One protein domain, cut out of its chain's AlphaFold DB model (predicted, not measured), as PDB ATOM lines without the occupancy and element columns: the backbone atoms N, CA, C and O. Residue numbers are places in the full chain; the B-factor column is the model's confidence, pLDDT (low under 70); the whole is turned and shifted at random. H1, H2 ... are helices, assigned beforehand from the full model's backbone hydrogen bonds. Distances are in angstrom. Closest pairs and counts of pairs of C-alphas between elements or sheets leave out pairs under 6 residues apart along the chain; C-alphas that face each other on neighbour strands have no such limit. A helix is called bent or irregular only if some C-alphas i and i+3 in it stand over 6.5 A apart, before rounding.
ATOM      1  N   ILE A 154      53.553  30.400  24.530       95.56
ATOM      2  CA  ILE A 154      52.162  30.294  24.063       95.56
ATOM      3  C   ILE A 154      52.066  30.593  22.566       95.56
ATOM      4  O   ILE A 154      51.300  29.942  21.862       95.56
ATOM      5  N   LYS A 155      52.831  31.570  22.074       94.75
ATOM      6  CA  LYS A 155      52.845  31.924  20.655       94.75
ATOM      7  C   LYS A 155      53.348  30.762  19.795       94.75
ATOM      8  O   LYS A 155      52.680  30.415  18.833       94.75
ATOM      9  N   LEU A 156      54.449  30.118  20.188       91.62
ATOM     10  CA  LEU A 156      54.973  28.939  19.487       91.62
ATOM     11  C   LEU A 156      53.974  27.774  19.486       91.62
ATOM     12  O   LEU A 156      53.786  27.115  18.466       91.62
ATOM     13  N   ASP A 157      53.303  27.533  20.616       92.81
ATOM     14  CA  ASP A 157      52.275  26.491  20.699       92.81
ATOM     15  C   ASP A 157      51.068  26.820  19.798       92.81
ATOM     16  O   ASP A 157      50.511  25.925  19.162       92.81
ATOM     17  N   MET A 158      50.685  28.098  19.699       94.75
ATOM     18  CA  MET A 158      49.616  28.560  18.809       94.75
ATOM     19  C   MET A 158      49.986  28.385  17.333       94.75
ATOM     20  O   MET A 158      49.182  27.856  16.568       94.75
ATOM     21  N   ASP A 159      51.197  28.786  16.939       92.06
ATOM     22  CA  ASP A 159      51.677  28.676  15.557       92.06
ATOM     23  C   ASP A 159      51.650  27.207  15.091       92.06
ATOM     24  O   ASP A 159      51.147  26.902  14.011       92.06
ATOM     25  N   MET A 160      52.044  26.268  15.960       91.69
ATOM     26  CA  MET A 160      51.954  24.831  15.683       91.69
ATOM     27  C   MET A 160      50.521  24.342  15.447       91.69
ATOM     28  O   MET A 160      50.283  23.529  14.549       91.69
ATOM     29  N   VAL A 161      49.559  24.801  16.251       93.88
ATOM     30  CA  VAL A 161      48.147  24.433  16.072       93.88
ATOM     31  C   VAL A 161      47.634  24.952  14.730       93.88
ATOM     32  O   VAL A 161      47.002  24.192  13.996       93.88
ATOM     33  N   LEU A 162      47.964  26.198  14.378       93.81
ATOM     34  CA  LEU A 162      47.572  26.804  13.105       93.81
ATOM     35  C   LEU A 162      48.191  26.075  11.905       93.81
ATOM     36  O   LEU A 162      47.501  25.819  10.918       93.81
ATOM     37  N   TRP A 163      49.467  25.686  11.986       94.00
ATOM     38  CA  TRP A 163      50.113  24.912  10.924       94.00
ATOM     39  C   TRP A 163      49.464  23.540  10.735       94.00
ATOM     40  O   TRP A 163      49.182  23.146   9.602       94.00
ATOM     41  N   ARG A 164      49.144  22.837  11.829       93.56
ATOM     42  CA  ARG A 164      48.434  21.549  11.771       93.56
ATOM     43  C   ARG A 164      47.035  21.691  11.184       93.56
ATOM     44  O   ARG A 164      46.659  20.901  10.323       93.56
ATOM     45  N   GLU A 165      46.277  22.698  11.610       94.75
ATOM     46  CA  GLU A 165      44.944  22.986  11.070       94.75
ATOM     47  C   GLU A 165      44.998  23.266   9.560       94.75
ATOM     48  O   GLU A 165      44.223  22.689   8.785       94.75
ATOM     49  N   LYS A 166      45.950  24.103   9.120       93.88
ATOM     50  CA  LYS A 166      46.134  24.413   7.697       93.88
ATOM     51  C   LYS A 166      46.553  23.165   6.913       93.88
ATOM     52  O   LYS A 166      45.974  22.918   5.855       93.88
ATOM     53  N   LEU A 167      47.461  22.333   7.434       93.12
ATOM     54  CA  LEU A 167      47.850  21.071   6.793       93.12
ATOM     55  C   LEU A 167      46.658  20.119   6.632       93.12
ATOM     56  O   LEU A 167      46.440  19.609   5.536       93.12
ATOM     57  N   VAL A 168      45.852  19.913   7.681       92.69
ATOM     58  CA  VAL A 168      44.638  19.075   7.605       92.69
ATOM     59  C   VAL A 168      43.698  19.589   6.515       92.69
ATOM     60  O   VAL A 168      43.197  18.810   5.704       92.69
ATOM     61  N   THR A 169      43.496  20.906   6.458       92.94
ATOM     62  CA  THR A 169      42.634  21.541   5.457       92.94
ATOM     63  C   THR A 169      43.156  21.314   4.038       92.94
ATOM     64  O   THR A 169      42.398  20.890   3.163       92.94
ATOM     65  N   LEU A 170      44.450  21.547   3.800       91.44
ATOM     66  CA  LEU A 170      45.088  21.355   2.494       91.44
ATOM     67  C   LEU A 170      45.069  19.884   2.059       91.44
ATOM     68  O   LEU A 170      44.713  19.570   0.918       91.44
ATOM     69  N   ALA A 171      45.384  18.971   2.979       90.31
ATOM     70  CA  ALA A 171      45.346  17.533   2.749       90.31
ATOM     71  C   ALA A 171      43.936  17.064   2.353       90.31
ATOM     72  O   ALA A 171      43.788  16.359   1.350       90.31
ATOM     73  N   ALA A 172      42.904  17.524   3.069       89.25
ATOM     74  CA  ALA A 172      41.504  17.213   2.788       89.25
ATOM     75  C   ALA A 172      41.027  17.789   1.444       89.25
ATOM     76  O   ALA A 172      40.388  17.082   0.660       89.25
ATOM     77  N   GLN A 173      41.362  19.049   1.142       90.00
ATOM     78  CA  GLN A 173      41.008  19.683  -0.133       90.00
ATOM     79  C   GLN A 173      41.600  18.930  -1.321       90.00
ATOM     80  O   GLN A 173      40.905  18.659  -2.299       90.00
ATOM     81  N   ARG A 174      42.883  18.571  -1.235       87.44
ATOM     82  CA  ARG A 174      43.554  17.795  -2.273       87.44
ATOM     83  C   ARG A 174      42.917  16.414  -2.430       87.44
ATOM     84  O   ARG A 174      42.571  16.052  -3.548       87.44
ATOM     85  N   ALA A 175      42.694  15.683  -1.337       88.38
ATOM     86  CA  ALA A 175      42.061  14.363  -1.371       88.38
ATOM     87  C   ALA A 175      40.673  14.393  -2.032       88.38
ATOM     88  O   ALA A 175      40.323  13.501  -2.803       88.38
ATOM     89  N   GLY A 176      39.904  15.461  -1.790       85.56
ATOM     90  CA  GLY A 176      38.607  15.687  -2.426       85.56
ATOM     91  C   GLY A 176      38.668  15.885  -3.945       85.56
ATOM     92  O   GLY A 176      37.696  15.556  -4.620       85.56
ATOM     93  N   LYS A 177      39.788  16.381  -4.490       87.62
ATOM     94  CA  LYS A 177      39.977  16.579  -5.939       87.62
ATOM     95  C   LYS A 177      40.332  15.288  -6.685       87.62
ATOM     96  O   LYS A 177      39.965  15.168  -7.848       87.62
ATOM     97  N   VAL A 178      41.041  14.355  -6.040       84.75
ATOM     98  CA  VAL A 178      41.592  13.139  -6.682       84.75
ATOM     99  C   VAL A 178      40.992  11.814  -6.181       84.75
ATOM    100  O   VAL A 178      41.368  10.756  -6.663       84.75
ATOM    101  N   ASP A 179      40.029  11.857  -5.255       84.62
ATOM    102  CA  ASP A 179      39.352  10.684  -4.660       84.62
ATOM    103  C   ASP A 179      40.300   9.672  -3.974       84.62
ATOM    104  O   ASP A 179      40.085   8.457  -3.971       84.62
ATOM    105  N   GLU A 180      41.343  10.193  -3.327       88.31
ATOM    106  CA  GLU A 180      42.344   9.429  -2.568       88.31
ATOM    107  C   GLU A 180      42.113   9.509  -1.046       88.31
ATOM    108  O   GLU A 180      41.265  10.258  -0.556       88.31
ATOM    109  N   CYS A 181      42.867   8.722  -0.270       89.19
ATOM    110  CA  CYS A 181      42.773   8.669   1.192       89.19
ATOM    111  C   CYS A 181      43.134  10.011   1.840       89.19
ATOM    112  O   CYS A 181      42.464  10.444   2.773       89.19
ATOM    113  N   GLY A 182      44.164  10.689   1.330       85.94
ATOM    114  CA  GLY A 182      44.447  12.073   1.700       85.94
ATOM    115  C   GLY A 182      45.272  12.282   2.964       85.94
ATOM    116  O   GLY A 182      45.774  13.388   3.138       85.94
ATOM    117  N   TRP A 183      45.449  11.250   3.795       91.94
ATOM    118  CA  TRP A 183      46.301  11.285   4.990       91.94
ATOM    119  C   TRP A 183      47.712  11.783   4.657       91.94
ATOM    120  O   TRP A 183      48.267  11.356   3.647       91.94
ATOM    121  N   ASP A 184      48.279  12.651   5.496       92.25
ATOM    122  CA  ASP A 184      49.635  13.197   5.359       92.25
ATOM    123  C   ASP A 184      50.471  12.827   6.593       92.25
ATOM    124  O   ASP A 184      50.060  13.068   7.729       92.25
ATOM    125  N   GLN A 185      51.645  12.234   6.376       91.38
ATOM    126  CA  GLN A 185      52.544  11.751   7.424       91.38
ATOM    127  C   GLN A 185      53.032  12.871   8.340       91.38
ATOM    128  O   GLN A 185      53.310  12.635   9.516       91.38
ATOM    129  N   ARG A 186      53.099  14.105   7.838       91.94
ATOM    130  CA  ARG A 186      53.578  15.264   8.598       91.94
ATOM    131  C   ARG A 186      52.580  15.701   9.667       91.94
ATOM    132  O   ARG A 186      52.947  16.408  10.598       91.94
ATOM    133  N   LEU A 187      51.347  15.185   9.640       90.25
ATOM    134  CA  LEU A 187      50.422  15.283  10.777       90.25
ATOM    135  C   LEU A 187      50.976  14.613  12.044       90.25
ATOM    136  O   LEU A 187      50.579  14.981  13.149       90.25
ATOM    137  N   CYS A 188      51.902  13.662  11.899       90.62
ATOM    138  CA  CYS A 188      52.570  12.998  13.014       90.62
ATOM    139  C   CYS A 188      53.791  13.760  13.553       90.62
ATOM    140  O   CYS A 188      54.366  13.306  14.539       90.62
ATOM    141  N   PHE A 189      54.183  14.892  12.955       93.25
ATOM    142  CA  PHE A 189      55.300  15.703  13.449       93.25
ATOM    143  C   PHE A 189      55.054  16.157  14.890       93.25
ATOM    144  O   PHE A 189      53.963  16.624  15.243       93.25
ATOM    145  N   GLY A 190      56.081  16.024  15.721       90.38
ATOM    146  CA  GLY A 190      56.150  16.525  17.080       90.38
ATOM    147  C   GLY A 190      56.486  18.014  17.141       90.38
ATOM    148  O   GLY A 190      56.487  18.737  16.146       90.38
ATOM    149  N   LYS A 191      56.715  18.502  18.362       90.19
ATOM    150  CA  LYS A 191      56.914  19.934  18.623       90.19
ATOM    151  C   LYS A 191      58.159  20.493  17.939       90.19
ATOM    152  O   LYS A 191      58.103  21.598  17.408       90.19
ATOM    153  N   GLU A 192      59.254  19.746  17.984       91.12
ATOM    154  CA  GLU A 192      60.534  20.151  17.401       91.12
ATOM    155  C   GLU A 192      60.416  20.211  15.875       91.12
ATOM    156  O   GLU A 192      60.661  21.261  15.293       91.12
ATOM    157  N   GLU A 193      59.866  19.169  15.242       92.44
ATOM    158  CA  GLU A 193      59.706  19.144  13.783       92.44
ATOM    159  C   GLU A 193      58.764  20.243  13.268       92.44
ATOM    160  O   GLU A 193      59.036  20.851  12.236       92.44
ATOM    161  N   TRP A 194      57.673  20.549  13.981       91.94
ATOM    162  CA  TRP A 194      56.806  21.672  13.604       91.94
ATOM    163  C   TRP A 194      57.486  23.028  13.772       91.94
ATOM    164  O   TRP A 194      57.215  23.934  12.992       91.94
ATOM    165  N   THR A 195      58.348  23.174  14.778       89.56
ATOM    166  CA  THR A 195      59.082  24.424  15.011       89.56
ATOM    167  C   THR A 195      60.092  24.676  13.896       89.56
ATOM    168  O   THR A 195      60.216  25.810  13.440       89.56
ATOM    169  N   ASP A 196      60.760  23.618  13.439       89.69
ATOM    170  CA  ASP A 196      61.821  23.716  12.441       89.69
ATOM    171  C   ASP A 196      61.269  23.773  11.007       89.69
ATOM    172  O   ASP A 196      61.753  24.561  10.200       89.69
ATOM    173  N   PHE A 197      60.226  22.992  10.692       88.75
ATOM    174  CA  PHE A 197      59.756  22.793   9.312       88.75
ATOM    175  C   PHE A 197      58.324  23.279   9.045       88.75
ATOM    176  O   PHE A 197      57.844  23.183   7.918       88.75
ATOM    177  N   GLY A 198      57.598  23.788  10.045       87.12
ATOM    178  CA  GLY A 198      56.153  24.033   9.936       87.12
ATOM    179  C   GLY A 198      55.728  24.979   8.810       87.12
ATOM    180  O   GLY A 198      54.702  24.740   8.172       87.12
ATOM    181  N   ALA A 199      56.528  26.010   8.528       87.56
ATOM    182  CA  ALA A 199      56.305  26.907   7.395       87.56
ATOM    183  C   ALA A 199      56.537  26.193   6.049       87.56
ATOM    184  O   ALA A 199      55.648  26.187   5.199       87.56
ATOM    185  N   GLU A 200      57.664  25.491   5.907       87.56
ATOM    186  CA  GLU A 200      58.042  24.764   4.684       87.56
ATOM    187  C   GLU A 200      57.022  23.671   4.316       87.56
ATOM    188  O   GLU A 200      56.734  23.424   3.141       87.56
ATOM    189  N   VAL A 201      56.412  23.027   5.323       85.94
ATOM    190  CA  VAL A 201      55.328  22.054   5.118       85.94
ATOM    191  C   VAL A 201      54.163  22.673   4.345       85.94
ATOM    192  O   VAL A 201      53.592  22.016   3.472       85.94
ATOM    193  N   LEU A 202      53.806  23.920   4.642       85.12
ATOM    194  CA  LEU A 202      52.697  24.606   3.987       85.12
ATOM    195  C   LEU A 202      53.075  25.076   2.585       85.12
ATOM    196  O   LEU A 202      52.300  24.854   1.654       85.12
ATOM    197  N   ASP A 203      54.276  25.627   2.428       84.81
ATOM    198  CA  ASP A 203      54.786  26.108   1.141       84.81
ATOM    199  C   ASP A 203      54.843  24.966   0.107       84.81
ATOM    200  O   ASP A 203      54.470  25.142  -1.054       84.81
ATOM    201  N   SER A 204      55.145  23.735   0.547       81.62
ATOM    202  CA  SER A 204      55.162  22.542  -0.321       81.62
ATOM    203  C   SER A 204      53.818  22.198  -0.992       81.62
ATOM    204  O   SER A 204      53.788  21.473  -1.993       81.62
ATOM    205  N   TYR A 205      52.693  22.682  -0.453       75.75
ATOM    206  CA  TYR A 205      51.377  22.556  -1.089       75.75
ATOM    207  C   TYR A 205      51.109  23.665  -2.109       75.75
ATOM    208  O   TYR A 205      50.370  23.427  -3.063       75.75
ATOM    209  N   GLU A 206      51.699  24.845  -1.914       72.12
ATOM    210  CA  GLU A 206      51.526  26.021  -2.771       72.12
ATOM    211  C   GLU A 206      52.392  25.886  -4.045       72.12
ATOM    212  O   GLU A 206      51.889  26.076  -5.156       72.12
ATOM    213  N   GLU A 207      53.629  25.386  -3.926       62.44
ATOM    214  CA  GLU A 207      54.530  25.139  -5.070       62.44
ATOM    215  C   GLU A 207      53.975  24.108  -6.074       62.44
ATOM    216  O   GLU A 207      54.116  24.258  -7.292       62.44
ATOM    217  N   LYS A 208      53.280  23.067  -5.589       57.25
ATOM    218  CA  LYS A 208      52.673  22.030  -6.449       57.25
ATOM    219  C   LYS A 208      51.414  22.498  -7.180       57.25
ATOM    220  O   LYS A 208      51.019  21.862  -8.157       57.25
ATOM    221  N   THR A 209      50.783  23.589  -6.747       52.38
ATOM    222  CA  THR A 209      49.625  24.163  -7.448       52.38
ATOM    223  C   THR A 209      49.993  25.043  -8.642       52.38
ATOM    224  O   THR A 209      49.149  25.212  -9.521       52.38
ATOM    225  N   GLU A 210      51.226  25.550  -8.733       46.84
ATOM    226  CA  GLU A 210      51.630  26.472  -9.809       46.84
ATOM    227  C   GLU A 210      52.209  25.776 -11.056       46.84
ATOM    228  O   GLU A 210      52.133  26.324 -12.152       46.84
ATOM    229  N   TRP A 228      54.686  12.029   0.921       84.12
ATOM    230  CA  TRP A 228      54.427  12.339   2.331       84.12
ATOM    231  C   TRP A 228      52.962  12.112   2.710       84.12
ATOM    232  O   TRP A 228      52.496  12.561   3.750       84.12
ATOM    233  N   TRP A 229      52.208  11.447   1.845       88.31
ATOM    234  CA  TRP A 229      50.787  11.272   1.929       88.31
ATOM    235  C   TRP A 229      50.345   9.932   1.357       88.31
ATOM    236  O   TRP A 229      51.003   9.317   0.527       88.31
ATOM    237  N   CYS A 230      49.157   9.497   1.755       89.50
ATOM    238  CA  CYS A 230      48.572   8.254   1.289       89.50
ATOM    239  C   CYS A 230      47.750   8.459   0.005       89.50
ATOM    240  O   CYS A 230      46.627   8.964   0.071       89.50
ATOM    241  N   ALA A 231      48.263   7.964  -1.126       87.31
ATOM    242  CA  ALA A 231      47.544   7.836  -2.406       87.31
ATOM    243  C   ALA A 231      46.604   6.606  -2.464       87.31
ATOM    244  O   ALA A 231      46.178   6.152  -3.525       87.31
ATOM    245  N   GLY A 232      46.301   5.996  -1.311       86.12
ATOM    246  CA  GLY A 232      45.362   4.878  -1.230       86.12
ATOM    247  C   GLY A 232      43.936   5.296  -1.598       86.12
ATOM    248  O   GLY A 232      43.627   6.478  -1.699       86.12
ATOM    249  N   LYS A 233      43.033   4.318  -1.727       88.56
ATOM    250  CA  LYS A 233      41.604   4.590  -1.958       88.56
ATOM    251  C   LYS A 233      41.042   5.518  -0.881       88.56
ATOM    252  O   LYS A 233      41.417   5.406   0.288       88.56
ATOM    253  N   LYS A 234      40.093   6.374  -1.252       85.75
ATOM    254  CA  LYS A 234      39.320   7.163  -0.289       85.75
ATOM    255  C   LYS A 234      38.766   6.291   0.833       85.75
ATOM    256  O   LYS A 234      38.237   5.209   0.576       85.75
ATOM    257  N   LYS A 235      38.873   6.786   2.071       85.62
ATOM    258  CA  LYS A 235      38.570   6.029   3.300       85.62
ATOM    259  C   LYS A 235      39.383   4.731   3.390       85.62
ATOM    260  O   LYS A 235      38.830   3.652   3.590       85.62
ATOM    261  N   CYS A 236      40.700   4.833   3.203       90.00
ATOM    262  CA  CYS A 236      41.582   3.680   3.318       90.00
ATOM    263  C   CYS A 236      41.571   3.124   4.749       90.00
ATOM    264  O   CYS A 236      41.647   3.877   5.713       90.00
ATOM    265  N   GLU A 237      41.538   1.798   4.892       91.25
ATOM    266  CA  GLU A 237      41.449   1.127   6.201       91.25
ATOM    267  C   GLU A 237      42.615   1.476   7.143       91.25
ATOM    268  O   GLU A 237      42.453   1.474   8.358       91.25
ATOM    269  N   ARG A 238      43.786   1.817   6.585       88.94
ATOM    270  CA  ARG A 238      44.994   2.172   7.351       88.94
ATOM    271  C   ARG A 238      44.898   3.522   8.058       88.94
ATOM    272  O   ARG A 238      45.502   3.691   9.108       88.94
ATOM    273  N   HIS A 239      44.169   4.467   7.471       90.81
ATOM    274  CA  HIS A 239      44.036   5.835   7.980       90.81
ATOM    275  C   HIS A 239      42.558   6.192   8.148       90.81
ATOM    276  O   HIS A 239      42.138   7.305   7.845       90.81
ATOM    277  N   ALA A 240      41.755   5.216   8.572       81.62
ATOM    278  CA  ALA A 240      40.350   5.425   8.859       81.62
ATOM    279  C   ALA A 240      40.206   6.321  10.103       81.62
ATOM    280  O   ALA A 240      40.520   5.899  11.216       81.62
ATOM    281  N   GLY A 241      39.739   7.552   9.889       68.62
ATOM    282  CA  GLY A 241      39.580   8.623  10.876       68.62
ATOM    283  C   GLY A 241      39.452   9.969  10.177       68.62
ATOM    284  O   GLY A 241      39.148  10.949  10.886       68.62
TER     285      GLY A 241
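What this domain is: This is residues 154 to 210 and 228 to 241 of the 241 residues of an uncharacterized protein of Pisolithus microcarpus 441 (UniProt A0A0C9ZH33). Two long helices, straight H1 and kinked H3, pack on each other at a slant, with short H2 in the connection between them and a looped tail, residues 228 to 241, beside residues 179 to 184. The printed part has 71 residues with three named helices, H1, H2, H3, and no named strand: all helix. It is compact, radius of gyration of the C-alphas 12.7 A, and flat, spanning 37 by 30 by 15 A.

Where its parts are: H1, residues 154 to 178, begins at C-alpha (52.162, 30.294, 24.063) and measures 36.8 A. H2 is residues 185 to 188. H3, residues 191 to 210, measures 29.6 A and ends at C-alpha (51.630, 26.472, -9.809). H3 is irregular, C-alphas 196 and 199 being 8.1 A apart, with a kink of 54 degrees near residue 198.

How they stand to each other: H1 and H3 touch, closest C-alphas Met 160 and Trp 194, 6.2 A. They run the same way at a tilt of 35.1 degrees, only just steep. H2 only just touches H1, with 3 pairs of C-alphas within 8 A, the closest Arg 164 and Leu 187, 6.6 A. In H1 every O i to N i+4 pair is within hydrogen-bond range, in H3 8 of 16; H2 is too short for one.

The domain as a whole: Residues 211 to 227 are not printed; C-alphas 210 and 228 are 18.8 A apart. Residues 207 to 210 and 241 have pLDDT under 70.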